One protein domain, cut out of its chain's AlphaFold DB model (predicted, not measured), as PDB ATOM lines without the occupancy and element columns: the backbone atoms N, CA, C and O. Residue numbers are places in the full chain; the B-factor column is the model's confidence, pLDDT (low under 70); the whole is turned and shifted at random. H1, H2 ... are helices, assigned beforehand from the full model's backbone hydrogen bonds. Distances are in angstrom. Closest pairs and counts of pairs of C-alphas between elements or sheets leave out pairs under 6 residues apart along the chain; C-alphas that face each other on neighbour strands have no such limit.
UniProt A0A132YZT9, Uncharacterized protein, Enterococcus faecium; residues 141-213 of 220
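This is residues 141 to 213 of the 220 residues of an uncharacterized protein of Enterococcus faecium (UniProt A0A132YZT9). Four helices, H1 to H4, gather at mixed angles into a small cluster with few close approaches between them, and a fifth, H5, leads away from H4 as an arm that makes one end of the long axis. H1, the longest helix, lies on one side of the cluster with H3 across from it, while H2 and H4 stand at other angles to H1. The printed part has 73 residues with five named helices, in the order H1 H2 H3 H4 H5, and no named strand; the class is all helix. The whole is compact, with a radius of gyration of the C-alphas of 12.2 A, yet elongated in outline, spanning 40 by 23 by 17 A.

Begin with H1, residues 142 to 155, and look for H2, residues 164 to 170: they are close but not clearly touching, the closest C-alphas, of Ile 153 and Phe 167, being 7.4 A apart, with a steep tilt of 67 degrees. H3, residues 179 to 186, runs opposite ways to H1 at a shallow tilt of 31 degrees; they are close but not clearly touching, the closest C-alphas, of Asp 142 and Thr 186, being 7.4 A apart. Look next at H4, residues 190 to 196, about perpendicular to H1 at 76 degrees and to H2 at 90 degrees. H4 and H2 are close but not clearly touching, the closest C-alphas, of Met 164 and Trp 190, being 7.0 A apart. H5, residues 201 to 213, only just touches H4, with 3 pairs of C-alphas within 8 A, and only at the corner by their link; H5 touches H4 with residue 201 alone, and the closest C-alphas, of Ala 195 and Tyr 201, are 6.1 A apart. H5 is apart from H1, H2 and H3. In H1, H2, H3, H4 and H5 every O i to N i+4 pair is within hydrogen-bond range.

Find C-alpha 142 at (92.784, 104.060, 122.889); from there H1 runs 19.9 A to C-alpha 155. H2 covers 10.0 A, H3 10.6 A and H4 9.8 A from first to last C-alpha. Find C-alpha 201 at (98.106, 112.117, 104.930); from there H5 runs 18.5 A to C-alpha 213 at (96.171, 115.700, 86.868).

The two C-alphas farthest apart are those of Thr 141 and Leu 213, 41.3 A. The printed part has no cut. The links H3 to H4 and H4 to H5 are tight, and H1 to H2 and H2 to H3 are short. The mean pLDDT of the printed part is 89.5, and no printed residue is under 70.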
ATOM      1  N   THR A 141      92.966  99.671 125.034       83.62
ATOM      2  CA  THR A 141      93.051 101.103 125.350       83.62
ATOM      3  C   THR A 141      93.076 101.923 124.049       83.62
ATOM      4  O   THR A 141      93.387 101.397 122.978       83.62
ATOM      5  N   ASP A 142      92.751 103.219 124.101       83.36
ATOM      6  CA  ASP A 142      92.784 104.060 122.889       83.36
ATOM      7  C   ASP A 142      94.166 104.033 122.216       83.36
ATOM      8  O   ASP A 142      94.264 103.985 120.992       83.36
ATOM      9  N   PHE A 143      95.232 103.951 123.017       87.39
ATOM     10  CA  PHE A 143      96.596 103.790 122.529       87.39
ATOM     11  C   PHE A 143      96.808 102.468 121.780       87.39
ATOM     12  O   PHE A 143      97.283 102.478 120.645       87.39
ATOM     13  N   GLU A 144      96.437 101.329 122.373       88.37
ATOM     14  CA  GLU A 144      96.628 100.032 121.715       88.37
ATOM     15  C   GLU A 144      95.762  99.907 120.450       88.37
ATOM     16  O   GLU A 144      96.167  99.259 119.487       88.37
ATOM     17  N   LEU A 145      94.604 100.576 120.409       89.90
ATOM     18  CA  LEU A 145      93.726 100.602 119.239       89.90
ATOM     19  C   LEU A 145      94.396 101.328 118.069       89.90
ATOM     20  O   LEU A 145      94.386 100.837 116.939       89.90
ATOM     21  N   LEU A 146      94.977 102.497 118.342       91.96
ATOM     22  CA  LEU A 146      95.706 103.291 117.355       91.96
ATOM     23  C   LEU A 146      96.986 102.583 116.896       91.96
ATOM     24  O   LEU A 146      97.318 102.612 115.708       91.96
ATOM     25  N   LEU A 147      97.671 101.898 117.812       92.17
ATOM     26  CA  LEU A 147      98.839 101.085 117.495       92.17
ATOM     27  C   LEU A 147      98.475  99.911 116.575       92.17
ATOM     28  O   LEU A 147      99.136  99.703 115.557       92.17
ATOM     29  N   GLU A 148      97.401  99.181 116.876       91.30
ATOM     30  CA  GLU A 148      96.934  98.070 116.041       91.30
ATOM     31  C   GLU A 148      96.461  98.567 114.664       91.30
ATOM     32  O   GLU A 148      96.768  97.949 113.643       91.30
ATOM     33  N   LEU A 149      95.794  99.729 114.601       93.11
ATOM     34  CA  LEU A 149      95.411 100.367 113.336       93.11
ATOM     35  C   LEU A 149      96.644 100.689 112.480       93.11
ATOM     36  O   LEU A 149      96.664 100.392 111.282       93.11
ATOM     37  N   LYS A 150      97.689 101.256 113.091       93.75
ATOM     38  CA  LYS A 150      98.962 101.542 112.418       93.75
ATOM     39  C   LYS A 150      99.615 100.268 111.889       93.75
ATOM     40  O   LYS A 150     100.021 100.230 110.726       93.75
ATOM     41  N   ASN A 151      99.692  99.231 112.720       93.04
ATOM     42  CA  ASN A 151     100.277  97.944 112.352       93.04
ATOM     43  C   ASN A 151      99.528  97.304 111.179       93.04
ATOM     44  O   ASN A 151     100.160  96.803 110.251       93.04
ATOM     45  N   GLU A 152      98.198  97.387 111.162       92.64
ATOM     46  CA  GLU A 152      97.387  96.845 110.073       92.64
ATOM     47  C   GLU A 152      97.581  97.621 108.762       92.64
ATOM     48  O   GLU A 152      97.692  97.015 107.695       92.64
ATOM     49  N   ILE A 153      97.695  98.951 108.815       93.94
ATOM     50  CA  ILE A 153      98.016  99.769 107.631       93.94
ATOM     51  C   ILE A 153      99.379  99.379 107.057       93.94
ATOM     52  O   ILE A 153      99.521  99.255 105.836       93.94
ATOM     53  N   ILE A 154     100.367  99.155 107.929       93.35
ATOM     54  CA  ILE A 154     101.704  98.709 107.532       93.35
ATOM     55  C   ILE A 154     101.648  97.305 106.922       93.35
ATOM     56  O   ILE A 154     102.211  97.083 105.848       93.35
ATOM     57  N   ARG A 155     100.921  96.376 107.555       92.90
ATOM     58  CA  ARG A 155     100.731  94.993 107.084       92.90
ATOM     59  C   ARG A 155     100.100  94.947 105.695       92.90
ATOM     60  O   ARG A 155     100.528  94.166 104.849       92.90
ATOM     61  N   LEU A 156      99.106  95.799 105.449       92.89
ATOM     62  CA  LEU A 156      98.401  95.903 104.170       92.89
ATOM     63  C   LEU A 156      99.160  96.715 103.110       92.89
ATOM     64  O   LEU A 156      98.671  96.848 101.989       92.89
ATOM     65  N   LYS A 157     100.340  97.252 103.445       91.18
ATOM     66  CA  LYS A 157     101.149  98.112 102.570       91.18
ATOM     67  C   LYS A 157     100.382  99.339 102.049       91.18
ATOM     68  O   LYS A 157     100.504  99.721 100.888       91.18
ATOM     69  N   LEU A 158      99.536  99.931 102.895       92.06
ATOM     70  CA  LEU A 158      98.679 101.066 102.532       92.06
ATOM     71  C   LEU A 158      99.269 102.432 102.906       92.06
ATOM     72  O   LEU A 158      98.572 103.433 102.753       92.06
ATOM     73  N   GLN A 159     100.526 102.498 103.352       91.29
ATOM     74  CA  GLN A 159     101.169 103.722 103.845       91.29
ATOM     75  C   GLN A 159     101.172 104.860 102.814       91.29
ATOM     76  O   GLN A 159     101.040 106.009 103.210       91.29
ATOM     77  N   ASP A 160     101.257 104.550 101.513       87.11
ATOM     78  CA  ASP A 160     101.330 105.547 100.426       87.11
ATOM     79  C   ASP A 160      99.971 105.871  99.782       87.11
ATOM     80  O   ASP A 160      99.855 106.757  98.932       87.11
ATOM     81  N   ASP A 161      98.918 105.139 100.150       85.69
ATOM     82  CA  ASP A 161      97.574 105.325  99.608       85.69
ATOM     83  C   ASP A 161      96.634 105.882 100.686       85.69
ATOM     84  O   ASP A 161      95.907 106.844 100.440       85.69
ATOM     85  N   LEU A 162      96.654 105.311 101.891       90.52
ATOM     86  CA  LEU A 162      95.801 105.660 103.034       90.52
ATOM     87  C   LEU A 162      94.316 105.842 102.678       90.52
ATOM     88  O   LEU A 162      93.581 106.548 103.365       90.52
ATOM     89  N   SER A 163      93.836 105.222 101.597       90.98
ATOM     90  CA  SER A 163      92.423 105.273 101.237       90.98
ATOM     91  C   SER A 163      91.619 104.452 102.234       90.98
ATOM     92  O   SER A 163      91.757 103.228 102.295       90.98
ATOM     93  N   MET A 164      90.708 105.116 102.948       93.52
ATOM     94  CA  MET A 164      89.757 104.462 103.848       93.52
ATOM     95  C   MET A 164      88.991 103.334 103.144       93.52
ATOM     96  O   MET A 164      88.838 102.245 103.690       93.52
ATOM     97  N   THR A 165      88.546 103.560 101.904       92.57
ATOM     98  CA  THR A 165      87.818 102.558 101.114       92.57
ATOM     99  C   THR A 165      88.678 101.335 100.809       92.57
ATOM    100  O   THR A 165      88.179 100.215 100.880       92.57
ATOM    101  N   LYS A 166      89.967 101.519 100.483       91.90
ATOM    102  CA  LYS A 166      90.883 100.387 100.266       91.90
ATOM    103  C   LYS A 166      91.157  99.640 101.563       91.90
ATOM    104  O   LYS A 166      91.087  98.417 101.563       91.90
ATOM    105  N   PHE A 167      91.382 100.361 102.660       94.17
ATOM    106  CA  PHE A 167      91.561  99.755 103.977       94.17
ATOM    107  C   PHE A 167      90.349  98.895 104.363       94.17
ATOM    108  O   PHE A 167      90.513  97.720 104.661       94.17
ATOM    109  N   ARG A 168      89.121  99.421 104.232       92.90
ATOM    110  CA  ARG A 168      87.874  98.675 104.505       92.90
ATOM    111  C   ARG A 168      87.716  97.404 103.668       92.90
ATOM    112  O   ARG A 168      87.118  96.451 104.142       92.90
ATOM    113  N   LYS A 169      88.219  97.395 102.429       91.89
ATOM    114  CA  LYS A 169      88.156  96.219 101.543       91.89
ATOM    115  C   LYS A 169      89.199  95.153 101.883       91.89
ATOM    116  O   LYS A 169      88.968  93.987 101.596       91.89
ATOM    117  N   LEU A 170      90.349  95.560 102.419       91.77
ATOM    118  CA  LEU A 170      91.501  94.684 102.640       91.77
ATOM    119  C   LEU A 170      91.638  94.207 104.088       91.77
ATOM    120  O   LEU A 170      92.253  93.170 104.328       91.77
ATOM    121  N   VAL A 171      91.098  94.956 105.051       89.66
ATOM    122  CA  VAL A 171      91.158  94.590 106.464       89.66
ATOM    123  C   VAL A 171      90.383  93.296 106.702       89.66
ATOM    124  O   VAL A 171      89.208  93.173 106.362       89.66
ATOM    125  N   GLN A 172      91.069  92.322 107.289       82.26
ATOM    126  CA  GLN A 172      90.497  91.038 107.711       82.26
ATOM    127  C   GLN A 172      90.841  90.734 109.174       82.26
ATOM    128  O   GLN A 172      90.613  89.625 109.651       82.26
ATOM    129  N   SER A 173      91.427  91.701 109.888       78.90
ATOM    130  CA  SER A 173      91.870  91.503 111.262       78.90
ATOM    131  C   SER A 173      90.672  91.256 112.186       78.90
ATOM    132  O   SER A 173      89.817  92.133 112.304       78.90
ATOM    133  N   PRO A 174      90.624  90.118 112.905       78.13
ATOM    134  CA  PRO A 174      89.615  89.887 113.937       78.13
ATOM    135  C   PRO A 174      89.867  90.737 115.193       78.13
ATOM    136  O   PRO A 174      89.036  90.761 116.099       78.13
ATOM    137  N   LYS A 175      91.032  91.395 115.283       81.22
ATOM    138  CA  LYS A 175      91.414  92.240 116.414       81.22
ATOM    139  C   LYS A 175      90.869  93.656 116.271       81.22
ATOM    140  O   LYS A 175      90.463  94.245 117.266       81.22
ATOM    141  N   LEU A 176      90.851  94.203 115.056       85.44
ATOM    142  CA  LEU A 176      90.411  95.576 114.847       85.44
ATOM    143  C   LEU A 176      88.887  95.670 114.744       85.44
ATOM    144  O   LEU A 176      88.276  94.943 113.959       85.44
ATOM    145  N   PRO A 177      88.257  96.606 115.474       86.34
ATOM    146  CA  PRO A 177      86.871  96.946 115.215       86.34
ATOM    147  C   PRO A 177      86.740  97.638 113.849       86.34
ATOM    148  O   PRO A 177      87.723  98.061 113.233       86.34
ATOM    149  N   SER A 178      85.504  97.777 113.364       88.89
ATOM    150  CA  SER A 178      85.261  98.460 112.091       88.89
ATOM    151  C   SER A 178      85.773  99.903 112.126       88.89
ATOM    152  O   SER A 178      85.750 100.557 113.168       88.89
ATOM    153  N   VAL A 179      86.173 100.435 110.967       90.82
ATOM    154  CA  VAL A 179      86.660 101.821 110.851       90.82
ATOM    155  C   VAL A 179      85.666 102.826 111.444       90.82
ATOM    156  O   VAL A 179      86.071 103.737 112.156       90.82
ATOM    157  N   ASP A 180      84.363 102.631 111.215       90.65
ATOM    158  CA  ASP A 180      83.325 103.503 111.775       90.65
ATOM    159  C   ASP A 180      83.275 103.436 113.308       90.65
ATOM    160  O   ASP A 180      83.012 104.440 113.965       90.65
ATOM    161  N   THR A 181      83.554 102.268 113.891       89.65
ATOM    162  CA  THR A 181      83.649 102.099 115.348       89.65
ATOM    163  C   THR A 181      84.874 102.817 115.899       89.65
ATOM    164  O   THR A 181      84.758 103.493 116.917       89.65
ATOM    165  N   ILE A 182      86.021 102.728 115.214       91.04
ATOM    166  CA  ILE A 182      87.247 103.446 115.594       91.04
ATOM    167  C   ILE A 182      86.986 104.953 115.585       91.04
ATOM    168  O   ILE A 182      87.160 105.601 116.610       91.04
ATOM    169  N   MET A 183      86.477 105.492 114.473       92.61
ATOM    170  CA  MET A 183      86.203 106.927 114.319       92.61
ATOM    171  C   MET A 183      85.197 107.453 115.349       92.61
ATOM    172  O   MET A 183      85.397 108.530 115.908       92.61
ATOM    173  N   LYS A 184      84.126 106.695 115.630       89.45
ATOM    174  CA  LYS A 184      83.143 107.053 116.666       89.45
ATOM    175  C   LYS A 184      83.751 107.034 118.063       89.45
ATOM    176  O   LYS A 184      83.442 107.912 118.860       89.45
ATOM    177  N   ARG A 185      84.593 106.041 118.360       87.19
ATOM    178  CA  ARG A 185      85.235 105.893 119.668       87.19
ATOM    179  C   ARG A 185      86.239 107.011 119.932       87.19
ATOM    180  O   ARG A 185      86.253 107.550 121.029       87.19
ATOM    181  N   THR A 186      87.053 107.364 118.941       88.01
ATOM    182  CA  THR A 186      88.096 108.390 119.086       88.01
ATOM    183  C   THR A 186      87.597 109.806 118.805       88.01
ATOM    184  O   THR A 186      88.350 110.754 119.004       88.01
ATOM    185  N   ASN A 187      86.368 109.957 118.298       90.71
ATOM    186  CA  ASN A 187      85.811 111.212 117.788       90.71
ATOM    187  C   ASN A 187      86.732 111.906 116.761       90.71
ATOM    188  O   ASN A 187      86.924 113.119 116.804       90.71
ATOM    189  N   LYS A 188      87.338 111.118 115.863       92.94
ATOM    190  CA  LYS A 188      88.273 111.604 114.834       92.94
ATOM    191  C   LYS A 188      87.861 111.124 113.461       92.94
ATOM    192  O   LYS A 188      87.394 109.994 113.296       92.94
ATOM    193  N   ASN A 189      88.057 111.973 112.463       94.31
ATOM    194  CA  ASN A 189      87.899 111.560 111.080       94.31
ATOM    195  C   ASN A 189      89.103 110.713 110.612       94.31
ATOM    196  O   ASN A 189      90.128 110.623 111.287       94.31
ATOM    197  N   TRP A 190      88.993 110.063 109.450       94.03
ATOM    198  CA  TRP A 190      90.060 109.191 108.943       94.03
ATOM    199  C   TRP A 190      91.381 109.938 108.711       94.03
ATOM    200  O   TRP A 190      92.441 109.391 108.992       94.03
ATOM    201  N   GLU A 191      91.335 111.186 108.234       92.67
ATOM    202  CA  GLU A 191      92.544 111.983 107.986       92.67
ATOM    203  C   GLU A 191      93.265 112.315 109.304       92.67
ATOM    204  O   GLU A 191      94.485 112.181 109.389       92.67
ATOM    205  N   GLU A 192      92.507 112.680 110.341       93.88
ATOM    206  CA  GLU A 192      93.010 112.922 111.699       93.88
ATOM    207  C   GLU A 192      93.621 111.662 112.312       93.88
ATOM    208  O   GLU A 192      94.716 111.733 112.863       93.88
ATOM    209  N   LEU A 193      92.967 110.503 112.158       94.61
ATOM    210  CA  LEU A 193      93.506 109.219 112.614       94.61
ATOM    211  C   LEU A 193      94.844 108.899 111.943       94.61
ATOM    212  O   LEU A 193      95.783 108.488 112.620       94.61
ATOM    213  N   MET A 194      94.947 109.089 110.623       95.06
ATOM    214  CA  MET A 194      96.191 108.828 109.891       95.06
ATOM    215  C   MET A 194      97.316 109.766 110.338       95.06
ATOM    216  O   MET A 194      98.448 109.315 110.504       95.06
ATOM    217  N   ALA A 195      97.004 111.046 110.563       92.97
ATOM    218  CA  ALA A 195      97.965 112.016 111.077       92.97
ATOM    219  C   ALA A 195      98.436 111.654 112.494       92.97
ATOM    220  O   ALA A 195      99.634 111.675 112.766       92.97
ATOM    221  N   GLU A 196      97.515 111.260 113.374       92.82
ATOM    222  CA  GLU A 196      97.814 110.894 114.759       92.82
ATOM    223  C   GLU A 196      98.711 109.656 114.875       92.82
ATOM    224  O   GLU A 196      99.650 109.647 115.667       92.82
ATOM    225  N   ILE A 197      98.482 108.625 114.058       94.14
ATOM    226  CA  ILE A 197      99.322 107.415 114.071       94.14
ATOM    227  C   ILE A 197     100.663 107.594 113.329       94.14
ATOM    228  O   ILE A 197     101.489 106.670 113.284       94.14
ATOM    229  N   GLY A 198     100.915 108.793 112.793       92.00
ATOM    230  CA  GLY A 198     102.202 109.215 112.244       92.00
ATOM    231  C   GLY A 198     102.338 109.099 110.725       92.00
ATOM    232  O   GLY A 198     103.463 109.036 110.232       92.00
ATOM    233  N   PHE A 199     101.237 109.055 109.974       92.46
ATOM    234  CA  PHE A 199     101.278 109.129 108.515       92.46
ATOM    235  C   PHE A 199     101.003 110.550 108.011       92.46
ATOM    236  O   PHE A 199     100.035 111.200 108.404       92.46
ATOM    237  N   ASP A 200     101.812 111.019 107.058       88.68
ATOM    238  CA  ASP A 200     101.618 112.322 106.413       88.68
ATOM    239  C   ASP A 200     100.526 112.248 105.333       88.68
ATOM    240  O   ASP A 200     100.773 112.209 104.120       88.68
ATOM    241  N   TYR A 201      99.276 112.213 105.795       87.49
ATOM    242  CA  TYR A 201      98.106 112.117 104.930       87.49
ATOM    243  C   TYR A 201      98.027 113.278 103.923       87.49
ATOM    244  O   TYR A 201      97.636 113.082 102.768       87.49
ATOM    245  N   ARG A 202      98.439 114.491 104.326       86.09
ATOM    246  CA  ARG A 202      98.424 115.679 103.456       86.09
ATOM    247  C   ARG A 202      99.365 115.502 102.270       86.09
ATOM    248  O   ARG A 202      98.946 115.718 101.130       86.09
ATOM    249  N   ARG A 203     100.603 115.065 102.509       88.32
ATOM    250  CA  ARG A 203     101.585 114.817 101.445       88.32
ATOM    251  C   ARG A 203     101.102 113.761 100.455       88.32
ATOM    252  O   ARG A 203     101.207 113.968  99.244       88.32
ATOM    253  N   ILE A 204     100.502 112.679 100.947       86.89
ATOM    254  CA  ILE A 204      99.949 111.601 100.111       86.89
ATOM    255  C   ILE A 204      98.777 112.098  99.255       86.89
ATOM    256  O   ILE A 204      98.701 111.807  98.057       86.89
ATOM    257  N   LYS A 205      97.884 112.908  99.833       85.48
ATOM    258  CA  LYS A 205      96.747 113.512  99.122       85.48
ATOM    259  C   LYS A 205      97.214 114.423  97.983       85.48
ATOM    260  O   LYS A 205      96.714 114.298  96.863       85.48
ATOM    261  N   ILE A 206      98.214 115.275  98.235       87.81
ATOM    262  CA  ILE A 206      98.814 116.160  97.221       87.81
ATOM    263  C   ILE A 206      99.456 115.342  96.093       87.81
ATOM    264  O   ILE A 206      99.238 115.632  94.914       87.81
ATOM    265  N   TYR A 207     100.218 114.299  96.435       86.84
ATOM    266  CA  TYR A 207     100.865 113.425  95.454       86.84
ATOM    267  C   TYR A 207      99.846 112.758  94.515       86.84
ATOM    268  O   TYR A 207      99.994 112.801  93.292       86.84
ATOM    269  N   LYS A 208      98.750 112.225  95.065       83.96
ATOM    270  CA  LYS A 208      97.661 111.629  94.276       83.96
ATOM    271  C   LYS A 208      96.976 112.624  93.349       83.96
ATOM    272  O   LYS A 208      96.718 112.296  92.193       83.96
ATOM    273  N   GLN A 209      96.690 113.830  93.835       84.40
ATOM    274  CA  GLN A 209      96.074 114.877  93.019       84.40
ATOM    275  C   GLN A 209      96.975 115.256  91.838       84.40
ATOM    276  O   GLN A 209      96.506 115.283  90.701       84.40
ATOM    277  N   ARG A 210      98.279 115.455  92.078       85.48
ATOM    278  CA  ARG A 210      99.262 115.735  91.017       85.48
ATOM    279  C   ARG A 210      99.340 114.610  89.982       85.48
ATOM    280  O   ARG A 210      99.327 114.889  88.785       85.48
ATOM    281  N   ASN A 211      99.366 113.353  90.423       84.27
ATOM    282  CA  ASN A 211      99.405 112.193  89.529       84.27
ATOM    283  C   ASN A 211      98.123 112.006  88.710       84.27
ATOM    284  O   ASN A 211      98.181 111.585  87.558       84.27
ATOM    285  N   ASN A 212      96.960 112.308  89.281       82.35
ATOM    286  CA  ASN A 212      95.707 112.254  88.533       82.35
ATOM    287  C   ASN A 212      95.667 113.358  87.468       82.35
ATOM    288  O   ASN A 212      95.357 113.069  86.316       82.35
ATOM    289  N   LEU A 213      96.077 114.584  87.815       81.80
ATOM    290  CA  LEU A 213      96.171 115.700  86.868       81.80
ATOM    291  C   LEU A 213      97.135 115.407  85.708       81.80
ATOM    292  O   LEU A 213      96.839 115.752  84.564       81.80
TER     293      LEU A 213